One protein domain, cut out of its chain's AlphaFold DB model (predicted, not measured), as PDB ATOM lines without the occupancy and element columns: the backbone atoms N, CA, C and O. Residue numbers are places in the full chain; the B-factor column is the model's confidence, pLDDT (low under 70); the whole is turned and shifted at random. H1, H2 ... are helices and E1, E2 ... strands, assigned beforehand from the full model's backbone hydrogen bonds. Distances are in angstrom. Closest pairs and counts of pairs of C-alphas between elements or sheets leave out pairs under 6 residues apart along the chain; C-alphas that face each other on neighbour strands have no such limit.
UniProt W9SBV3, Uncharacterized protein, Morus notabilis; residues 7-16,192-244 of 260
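This is residues 7 to 16 and 192 to 244 of the 260 residues of an uncharacterized protein of Morus notabilis (UniProt W9SBV3). A small ribbon of two parallel strands, E1 and E2, has two helices, H1 and H2, on one side of it, set about perpendicular to each other, with the last residue of H2 coming near the first half of H1. After H2 the chain swings out in a loose tail, whose residues 231 to 236 stand free. The 63 printed residues hold two named helices and two named strands in the order E1, H1, E2, H2; the class is mixed, helices and strands, with under half of the residues in named elements. The whole is compact, with a radius of gyration of the C-alphas of 11.7 A and spans of 32 by 28 by 20 A.

E1 is residues 7 to 10, 10.0 A long, and its C-alpha 7 stands at (-32.527, -1.607, 4.386). H1 is residues 193 to 204, 16.5 A. E2 is residues 208 to 212, 13.2 A. H2 is residues 217 to 226, 14.3 A, ending with C-alpha 226 at (-22.495, -13.693, 12.241).

E1 and E2 are parallel neighbours at 20 degrees; N 7 and O 208 are within hydrogen-bond range at 2.9 A, as are N 212 and O 9 at 2.9 A. The closest C-alphas of H1 and E2, those of Arg 203 and Ile 209, are 7.2 A apart. The closest of E2 and H2, those of Leu 211 and Ala 224, are 7.4 A apart. H1 and H2 are close but not clearly touching, about perpendicular at 81 degrees, with the closest C-alphas, those of Lys 196 and Glu 226, at 7.8 A. E1 and H2 are apart. In H1 and H2 every O i to N i+4 pair is within hydrogen-bond range.

The C-alphas farthest apart, those of Glu 194 and Asn 244, are 32.5 A apart. Residues 17 to 191 are not printed, and C-alphas 16 and 192 are 6.2 A apart across this cut, which lies in the link from E1 to H1. The links from H1 to E2 and from E2 to H2 are tight. Residues 227 to 244 hold no named element. The mean pLDDT of the printed part is 81.3, and residues 231 to 238 and 241 to 244 are under 70.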
ATOM      1  N   LEU A   7     -31.601  -0.714   3.692       87.69
ATOM      2  CA  LEU A   7     -32.527  -1.607   4.386       87.69
ATOM      3  C   LEU A   7     -32.207  -1.611   5.885       87.69
ATOM      4  O   LEU A   7     -31.043  -1.688   6.273       87.69
ATOM      5  N   ILE A   8     -33.241  -1.551   6.721       87.81
ATOM      6  CA  ILE A   8     -33.110  -1.700   8.173       87.81
ATOM      7  C   ILE A   8     -33.595  -3.096   8.551       87.81
ATOM      8  O   ILE A   8     -34.706  -3.481   8.191       87.81
ATOM      9  N   ILE A   9     -32.761  -3.834   9.277       88.06
ATOM     10  CA  ILE A   9     -33.090  -5.142   9.833       88.06
ATOM     11  C   ILE A   9     -33.246  -4.977  11.340       88.06
ATOM     12  O   ILE A   9     -32.336  -4.496  12.017       88.06
ATOM     13  N   ASP A  10     -34.404  -5.381  11.854       88.19
ATOM     14  CA  ASP A  10     -34.609  -5.537  13.289       88.19
ATOM     15  C   ASP A  10     -33.949  -6.842  13.752       88.19
ATOM     16  O   ASP A  10     -34.258  -7.919  13.236       88.19
ATOM     17  N   ALA A  11     -33.023  -6.733  14.698       84.06
ATOM     18  CA  ALA A  11     -32.291  -7.832  15.328       84.06
ATOM     19  C   ALA A  11     -32.751  -8.112  16.762       84.06
ATOM     20  O   ALA A  11     -32.083  -8.855  17.478       84.06
ATOM     21  N   SER A  12     -33.844  -7.491  17.204       80.81
ATOM     22  CA  SER A  12     -34.358  -7.651  18.563       80.81
ATOM     23  C   SER A  12     -34.878  -9.070  18.793       80.81
ATOM     24  O   SER A  12     -35.764  -9.534  18.083       80.81
ATOM     25  N   GLY A  13     -34.379  -9.755  19.820       73.75
ATOM     26  CA  GLY A  13     -34.764 -11.138  20.108       73.75
ATOM     27  C   GLY A  13     -34.094 -12.172  19.193       73.75
ATOM     28  O   GLY A  13     -33.009 -11.948  18.656       73.75
ATOM     29  N   ASP A  14     -34.703 -13.355  19.072       71.38
ATOM     30  CA  ASP A  14     -34.040 -14.553  18.524       71.38
ATOM     31  C   ASP A  14     -34.507 -14.940  17.105       71.38
ATOM     32  O   ASP A  14     -34.144 -15.994  16.599       71.38
ATOM     33  N   HIS A  15     -35.305 -14.121  16.404       80.19
ATOM     34  CA  HIS A  15     -35.899 -14.520  15.110       80.19
ATOM     35  C   HIS A  15     -34.888 -14.684  13.968       80.19
ATOM     36  O   HIS A  15     -35.134 -15.478  13.051       80.19
ATOM     37  N   LEU A  16     -33.772 -13.949  14.021       84.62
ATOM     38  CA  LEU A  16     -32.659 -14.071  13.070       84.62
ATOM     39  C   LEU A  16     -31.767 -15.283  13.361       84.62
ATOM     40  O   LEU A  16     -31.050 -15.741  12.470       84.62
ATOM     41  N   LYS A 192     -29.513 -17.833  10.913       93.44
ATOM     42  CA  LYS A 192     -30.044 -18.758   9.903       93.44
ATOM     43  C   LYS A 192     -29.385 -18.520   8.547       93.44
ATOM     44  O   LYS A 192     -29.221 -17.369   8.124       93.44
ATOM     45  N   GLU A 193     -29.058 -19.594   7.837       93.88
ATOM     46  CA  GLU A 193     -28.342 -19.512   6.557       93.88
ATOM     47  C   GLU A 193     -29.120 -18.738   5.481       93.88
ATOM     48  O   GLU A 193     -28.513 -18.020   4.678       93.88
ATOM     49  N   GLU A 194     -30.462 -18.771   5.493       93.38
ATOM     50  CA  GLU A 194     -31.258 -17.966   4.557       93.38
ATOM     51  C   GLU A 194     -31.096 -16.459   4.812       93.38
ATOM     52  O   GLU A 194     -31.078 -15.665   3.870       93.38
ATOM     53  N   ILE A 195     -30.945 -16.056   6.080       92.06
ATOM     54  CA  ILE A 195     -30.742 -14.654   6.469       92.06
ATOM     55  C   ILE A 195     -29.340 -14.195   6.078       92.06
ATOM     56  O   ILE A 195     -29.198 -13.116   5.503       92.06
ATOM     57  N   LYS A 196     -28.312 -15.014   6.336       92.94
ATOM     58  CA  LYS A 196     -26.930 -14.718   5.925       92.94
ATOM     59  C   LYS A 196     -26.834 -14.517   4.412       92.94
ATOM     60  O   LYS A 196     -26.355 -13.476   3.963       92.94
ATOM     61  N   SER A 197     -27.398 -15.452   3.644       93.62
ATOM     62  CA  SER A 197     -27.434 -15.394   2.176       93.62
ATOM     63  C   SER A 197     -28.161 -14.145   1.664       93.62
ATOM     64  O   SER A 197     -27.727 -13.505   0.707       93.62
ATOM     65  N   LEU A 198     -29.266 -13.759   2.315       91.50
ATOM     66  CA  LEU A 198     -30.013 -12.552   1.966       91.50
ATOM     67  C   LEU A 198     -29.200 -11.277   2.228       91.50
ATOM     68  O   LEU A 198     -29.162 -10.389   1.376       91.50
ATOM     69  N   VAL A 199     -28.560 -11.172   3.395       91.44
ATOM     70  CA  VAL A 199     -27.720 -10.019   3.759       91.44
ATOM     71  C   VAL A 199     -26.556  -9.866   2.779       91.44
ATOM     72  O   VAL A 199     -26.267  -8.748   2.350       91.44
ATOM     73  N   GLU A 200     -25.929 -10.973   2.384       91.56
ATOM     74  CA  GLU A 200     -24.854 -10.981   1.393       91.56
ATOM     75  C   GLU A 200     -25.341 -10.500   0.020       91.56
ATOM     76  O   GLU A 200     -24.810  -9.518  -0.501       91.56
ATOM     77  N   ALA A 201     -26.419 -11.083  -0.516       91.81
ATOM     78  CA  ALA A 201     -26.969 -10.701  -1.820       91.81
ATOM     79  C   ALA A 201     -27.395  -9.220  -1.881       91.81
ATOM     80  O   ALA A 201     -27.178  -8.533  -2.882       91.81
ATOM     81  N   LEU A 202     -27.986  -8.694  -0.803       90.38
ATOM     82  CA  LEU A 202     -28.365  -7.281  -0.716       90.38
ATOM     83  C   LEU A 202     -27.140  -6.360  -0.690       90.38
ATOM     84  O   LEU A 202     -27.161  -5.287  -1.298       90.38
ATOM     85  N   ARG A 203     -26.064  -6.780  -0.021       87.50
ATOM     86  CA  ARG A 203     -24.803  -6.038   0.006       87.50
ATOM     87  C   ARG A 203     -24.120  -6.048  -1.362       87.50
ATOM     88  O   ARG A 203     -23.637  -5.005  -1.794       87.50
ATOM     89  N   GLU A 204     -24.125  -7.181  -2.064       89.44
ATOM     90  CA  GLU A 204     -23.631  -7.291  -3.446       89.44
ATOM     91  C   GLU A 204     -24.428  -6.421  -4.423       89.44
ATOM     92  O   GLU A 204     -23.861  -5.831  -5.342       89.44
ATOM     93  N   ALA A 205     -25.734  -6.265  -4.189       89.62
ATOM     94  CA  ALA A 205     -26.593  -5.351  -4.938       89.62
ATOM     95  C   ALA A 205     -26.362  -3.859  -4.606       89.62
ATOM     96  O   ALA A 205     -27.020  -2.994  -5.186       89.62
ATOM     97  N   GLY A 206     -25.437  -3.540  -3.693       86.75
ATOM     98  CA  GLY A 206     -25.069  -2.172  -3.328       86.75
ATOM     99  C   GLY A 206     -26.001  -1.506  -2.314       86.75
ATOM    100  O   GLY A 206     -25.959  -0.283  -2.174       86.75
ATOM    101  N   LEU A 207     -26.847  -2.268  -1.608       87.19
ATOM    102  CA  LEU A 207     -27.687  -1.713  -0.546       87.19
ATOM    103  C   LEU A 207     -26.889  -1.534   0.748       87.19
ATOM    104  O   LEU A 207     -26.163  -2.425   1.192       87.19
ATOM    105  N   VAL A 208     -27.104  -0.397   1.407       85.94
ATOM    106  CA  VAL A 208     -26.612  -0.168   2.769       85.94
ATOM    107  C   VAL A 208     -27.551  -0.854   3.753       85.94
ATOM    108  O   VAL A 208     -28.728  -0.509   3.844       85.94
ATOM    109  N   ILE A 209     -27.047  -1.808   4.525       87.88
ATOM    110  CA  ILE A 209     -27.852  -2.508   5.531       87.88
ATOM    111  C   ILE A 209     -27.530  -1.921   6.904       87.88
ATOM    112  O   ILE A 209     -26.363  -1.730   7.236       87.88
ATOM    113  N   LYS A 210     -28.559  -1.626   7.700       88.06
ATOM    114  CA  LYS A 210     -28.425  -1.176   9.089       88.06
ATOM    115  C   LYS A 210     -29.123  -2.153  10.024       88.06
ATOM    116  O   LYS A 210     -30.264  -2.533   9.771       88.06
ATOM    117  N   LEU A 211     -28.446  -2.522  11.105       87.69
ATOM    118  CA  LEU A 211     -29.008  -3.355  12.160       87.69
ATOM    119  C   LEU A 211     -29.545  -2.461  13.283       87.69
ATOM    120  O   LEU A 211     -28.846  -1.557  13.737       87.69
ATOM    121  N   VAL A 212     -30.775  -2.704  13.727       88.12
ATOM    122  CA  VAL A 212     -31.382  -2.027  14.882       88.12
ATOM    123  C   VAL A 212     -31.835  -3.098  15.860       88.12
ATOM    124  O   VAL A 212     -32.409  -4.096  15.443       88.12
ATOM    125  N   SER A 213     -31.556  -2.925  17.148       85.19
ATOM    126  CA  SER A 213     -31.978  -3.889  18.163       85.19
ATOM    127  C   SER A 213     -32.192  -3.226  19.520       85.19
ATOM    128  O   SER A 213     -31.490  -2.284  19.899       85.19
ATOM    129  N   GLU A 214     -33.168  -3.750  20.257       81.81
ATOM    130  CA  GLU A 214     -33.422  -3.437  21.662       81.81
ATOM    131  C   GLU A 214     -32.649  -4.334  22.638       81.81
ATOM    132  O   GLU A 214     -32.839  -4.216  23.850       81.81
ATOM    133  N   ASP A 215     -31.720  -5.160  22.172       81.31
ATOM    134  CA  ASP A 215     -30.907  -6.019  23.036       81.31
ATOM    135  C   ASP A 215     -29.637  -5.316  23.550       81.31
ATOM    136  O   ASP A 215     -29.375  -4.138  23.277       81.31
ATOM    137  N   GLU A 216     -28.862  -6.016  24.373       78.81
ATOM    138  CA  GLU A 216     -27.571  -5.553  24.869       78.81
ATOM    139  C   GLU A 216     -26.523  -5.483  23.748       78.81
ATOM    140  O   GLU A 216     -26.427  -6.377  22.907       78.81
ATOM    141  N   LEU A 217     -25.672  -4.448  23.778       83.19
ATOM    142  CA  LEU A 217     -24.639  -4.220  22.761       83.19
ATOM    143  C   LEU A 217     -23.779  -5.464  22.452       83.19
ATOM    144  O   LEU A 217     -23.593  -5.744  21.267       83.19
ATOM    145  N   PRO A 218     -23.285  -6.243  23.441       86.31
ATOM    146  CA  PRO A 218     -22.490  -7.439  23.155       86.31
ATOM    147  C   PRO A 218     -23.244  -8.479  22.311       86.31
ATOM    148  O   PRO A 218     -22.673  -9.060  21.391       86.31
ATOM    149  N   ARG A 219     -24.549  -8.668  22.561       87.12
ATOM    150  CA  ARG A 219     -25.408  -9.567  21.775       87.12
ATOM    151  C   ARG A 219     -25.566  -9.061  20.345       87.12
ATOM    152  O   ARG A 219     -25.341  -9.809  19.398       87.12
ATOM    153  N   VAL A 220     -25.895  -7.778  20.187       88.00
ATOM    154  CA  VAL A 220     -26.077  -7.153  18.866       88.00
ATOM    155  C   VAL A 220     -24.792  -7.228  18.043       88.00
ATOM    156  O   VAL A 220     -24.848  -7.534  16.852       88.00
ATOM    157  N   LYS A 221     -23.631  -7.016  18.675       88.62
ATOM    158  CA  LYS A 221     -22.326  -7.193  18.030       88.62
ATOM    159  C   LYS A 221     -22.101  -8.638  17.584       88.62
ATOM    160  O   LYS A 221     -21.691  -8.860  16.454       88.62
ATOM    161  N   SER A 222     -22.421  -9.627  18.410       90.25
ATOM    162  CA  SER A 222     -22.273 -11.031  18.006       90.25
ATOM    163  C   SER A 222     -23.168 -11.400  16.813       90.25
ATOM    164  O   SER A 222     -22.710 -12.040  15.869       90.25
ATOM    165  N   ILE A 223     -24.410 -10.908  16.776       91.06
ATOM    166  CA  ILE A 223     -25.315 -11.104  15.628       91.06
ATOM    167  C   ILE A 223     -24.776 -10.408  14.375       91.06
ATOM    168  O   ILE A 223     -24.725 -10.999  13.297       91.06
ATOM    169  N   ALA A 224     -24.339  -9.154  14.500       90.56
ATOM    170  CA  ALA A 224     -23.738  -8.417  13.395       90.56
ATOM    171  C   ALA A 224     -22.457  -9.105  12.879       90.56
ATOM    172  O   ALA A 224     -22.221  -9.114  11.670       90.56
ATOM    173  N   TRP A 225     -21.679  -9.745  13.754       91.12
ATOM    174  CA  TRP A 225     -20.535 -10.574  13.374       91.12
ATOM    175  C   TRP A 225     -20.957 -11.778  12.529       91.12
ATOM    176  O   TRP A 225     -20.416 -11.982  11.445       91.12
ATOM    177  N   GLU A 226     -21.964 -12.532  12.972       91.50
ATOM    178  CA  GLU A 226     -22.495 -13.693  12.241       91.50
ATOM    179  C   GLU A 226     -23.123 -13.329  10.888       91.50
ATOM    180  O   GLU A 226     -23.070 -14.121   9.948       91.50
ATOM    181  N   LEU A 227     -23.667 -12.117  10.759       91.19
ATOM    182  CA  LEU A 227     -24.159 -11.560   9.494       91.19
ATOM    183  C   LEU A 227     -23.054 -10.874   8.661       91.19
ATOM    184  O   LEU A 227     -23.333 -10.237   7.641       91.19
ATOM    185  N   GLY A 228     -21.795 -10.959   9.097       88.00
ATOM    186  CA  GLY A 228     -20.629 -10.460   8.371       88.00
ATOM    187  C   GLY A 228     -20.543  -8.937   8.272       88.00
ATOM    188  O   GLY A 228     -19.992  -8.426   7.298       88.00
ATOM    189  N   PHE A 229     -21.125  -8.184   9.209       85.44
ATOM    190  CA  PHE A 229     -20.972  -6.721   9.276       85.44
ATOM    191  C   PHE A 229     -19.584  -6.297   9.747       85.44
ATOM    192  O   PHE A 229     -19.119  -5.228   9.364       85.44
ATOM    193  N   PHE A 230     -18.907  -7.145  10.517       77.75
ATOM    194  CA  PHE A 230     -17.535  -6.912  10.943       77.75
ATOM    195  C   PHE A 230     -16.579  -7.663  10.020       77.75
ATOM    196  O   PHE A 230     -16.701  -8.874   9.830       77.75
ATOM    197  N   ARG A 231     -15.637  -6.940   9.407       63.03
ATOM    198  CA  ARG A 231     -14.541  -7.534   8.634       63.03
ATOM    199  C   ARG A 231     -13.233  -7.361   9.406       63.03
ATOM    200  O   ARG A 231     -12.947  -6.256   9.867       63.03
ATOM    201  N   PRO A 232     -12.392  -8.405   9.505       52.81
ATOM    202  CA  PRO A 232     -11.065  -8.263  10.091       52.81
ATOM    203  C   PRO A 232     -10.266  -7.170   9.362       52.81
ATOM    204  O   PRO A 232      -9.983  -7.296   8.171       52.81
ATOM    205  N   GLY A 233      -9.910  -6.093  10.071       51.25
ATOM    206  CA  GLY A 233      -9.079  -4.999   9.552       51.25
ATOM    207  C   GLY A 233      -9.817  -3.779   8.983       51.25
ATOM    208  O   GLY A 233      -9.145  -2.839   8.563       51.25
ATOM    209  N   SER A 234     -11.156  -3.748   8.982       54.09
ATOM    210  CA  SER A 234     -11.920  -2.527   8.675       54.09
ATOM    211  C   SER A 234     -12.205  -1.733   9.953       54.09
ATOM    212  O   SER A 234     -12.739  -2.296  10.901       54.09
ATOM    213  N   ASN A 235     -11.920  -0.428   9.959       50.72
ATOM    214  CA  ASN A 235     -12.314   0.492  11.040       50.72
ATOM    215  C   ASN A 235     -13.739   1.058  10.848       50.72
ATOM    216  O   ASN A 235     -14.115   2.015  11.523       50.72
ATOM    217  N   ASP A 236     -14.530   0.483   9.940       49.97
ATOM    218  CA  ASP A 236     -15.847   0.990   9.526       49.97
ATOM    219  C   ASP A 236     -16.981   0.553  10.473       49.97
ATOM    220  O   ASP A 236     -18.106   0.279  10.051       49.97
ATOM    221  N   GLU A 237     -16.698   0.454  11.773       58.69
ATOM    222  CA  GLU A 237     -17.711   0.151  12.783       58.69
ATOM    223  C   GLU A 237     -18.413   1.435  13.231       58.69
ATOM    224  O   GLU A 237     -18.059   2.051  14.236       58.69
ATOM    225  N   GLU A 238     -19.448   1.845  12.499       65.69
ATOM    226  CA  GLU A 238     -20.377   2.866  12.991       65.69
ATOM    227  C   GLU A 238     -21.442   2.198  13.874       65.69
ATOM    228  O   GLU A 238     -22.529   1.830  13.427       65.69
ATOM    229  N   ILE A 239     -21.095   1.983  15.145       74.81
ATOM    230  CA  ILE A 239     -22.012   1.470  16.165       74.81
ATOM    231  C   ILE A 239     -22.453   2.631  17.048       74.81
ATOM    232  O   ILE A 239     -21.648   3.209  17.780       74.81
ATOM    233  N   THR A 240     -23.749   2.927  17.029       71.50
ATOM    234  CA  THR A 240     -24.315   4.027  17.810       71.50
ATOM    235  C   THR A 240     -25.374   3.500  18.764       71.50
ATOM    236  O   THR A 240     -26.442   3.053  18.348       71.50
ATOM    237  N   GLU A 241     -25.096   3.572  20.065       68.75
ATOM    238  CA  GLU A 241     -26.107   3.311  21.088       68.75
ATOM    239  C   GLU A 241     -27.136   4.446  21.136       68.75
ATOM    240  O   GLU A 241     -26.789   5.624  21.023       68.75
ATOM    241  N   ALA A 242     -28.406   4.104  21.361       65.44
ATOM    242  CA  ALA A 242     -29.511   5.064  21.370       65.44
ATOM    243  C   ALA A 242     -29.327   6.224  22.370       65.44
ATOM    244  O   ALA A 242     -29.795   7.336  22.117       65.44
ATOM    245  N   GLU A 243     -28.620   5.991  23.481       60.72
ATOM    246  CA  GLU A 243     -28.289   7.024  24.471       60.72
ATOM    247  C   GLU A 243     -27.385   8.122  23.884       60.72
ATOM    248  O   GLU A 243     -27.557   9.298  24.208       60.72
ATOM    249  N   ASN A 244     -26.509   7.771  22.937       59.38
ATOM    250  CA  ASN A 244     -25.600   8.698  22.261       59.38
ATOM    251  C   ASN A 244     -26.256   9.426  21.075       59.38
ATOM    252  O   ASN A 244     -25.795  10.499  20.689       59.38
TER     253      ASN A 244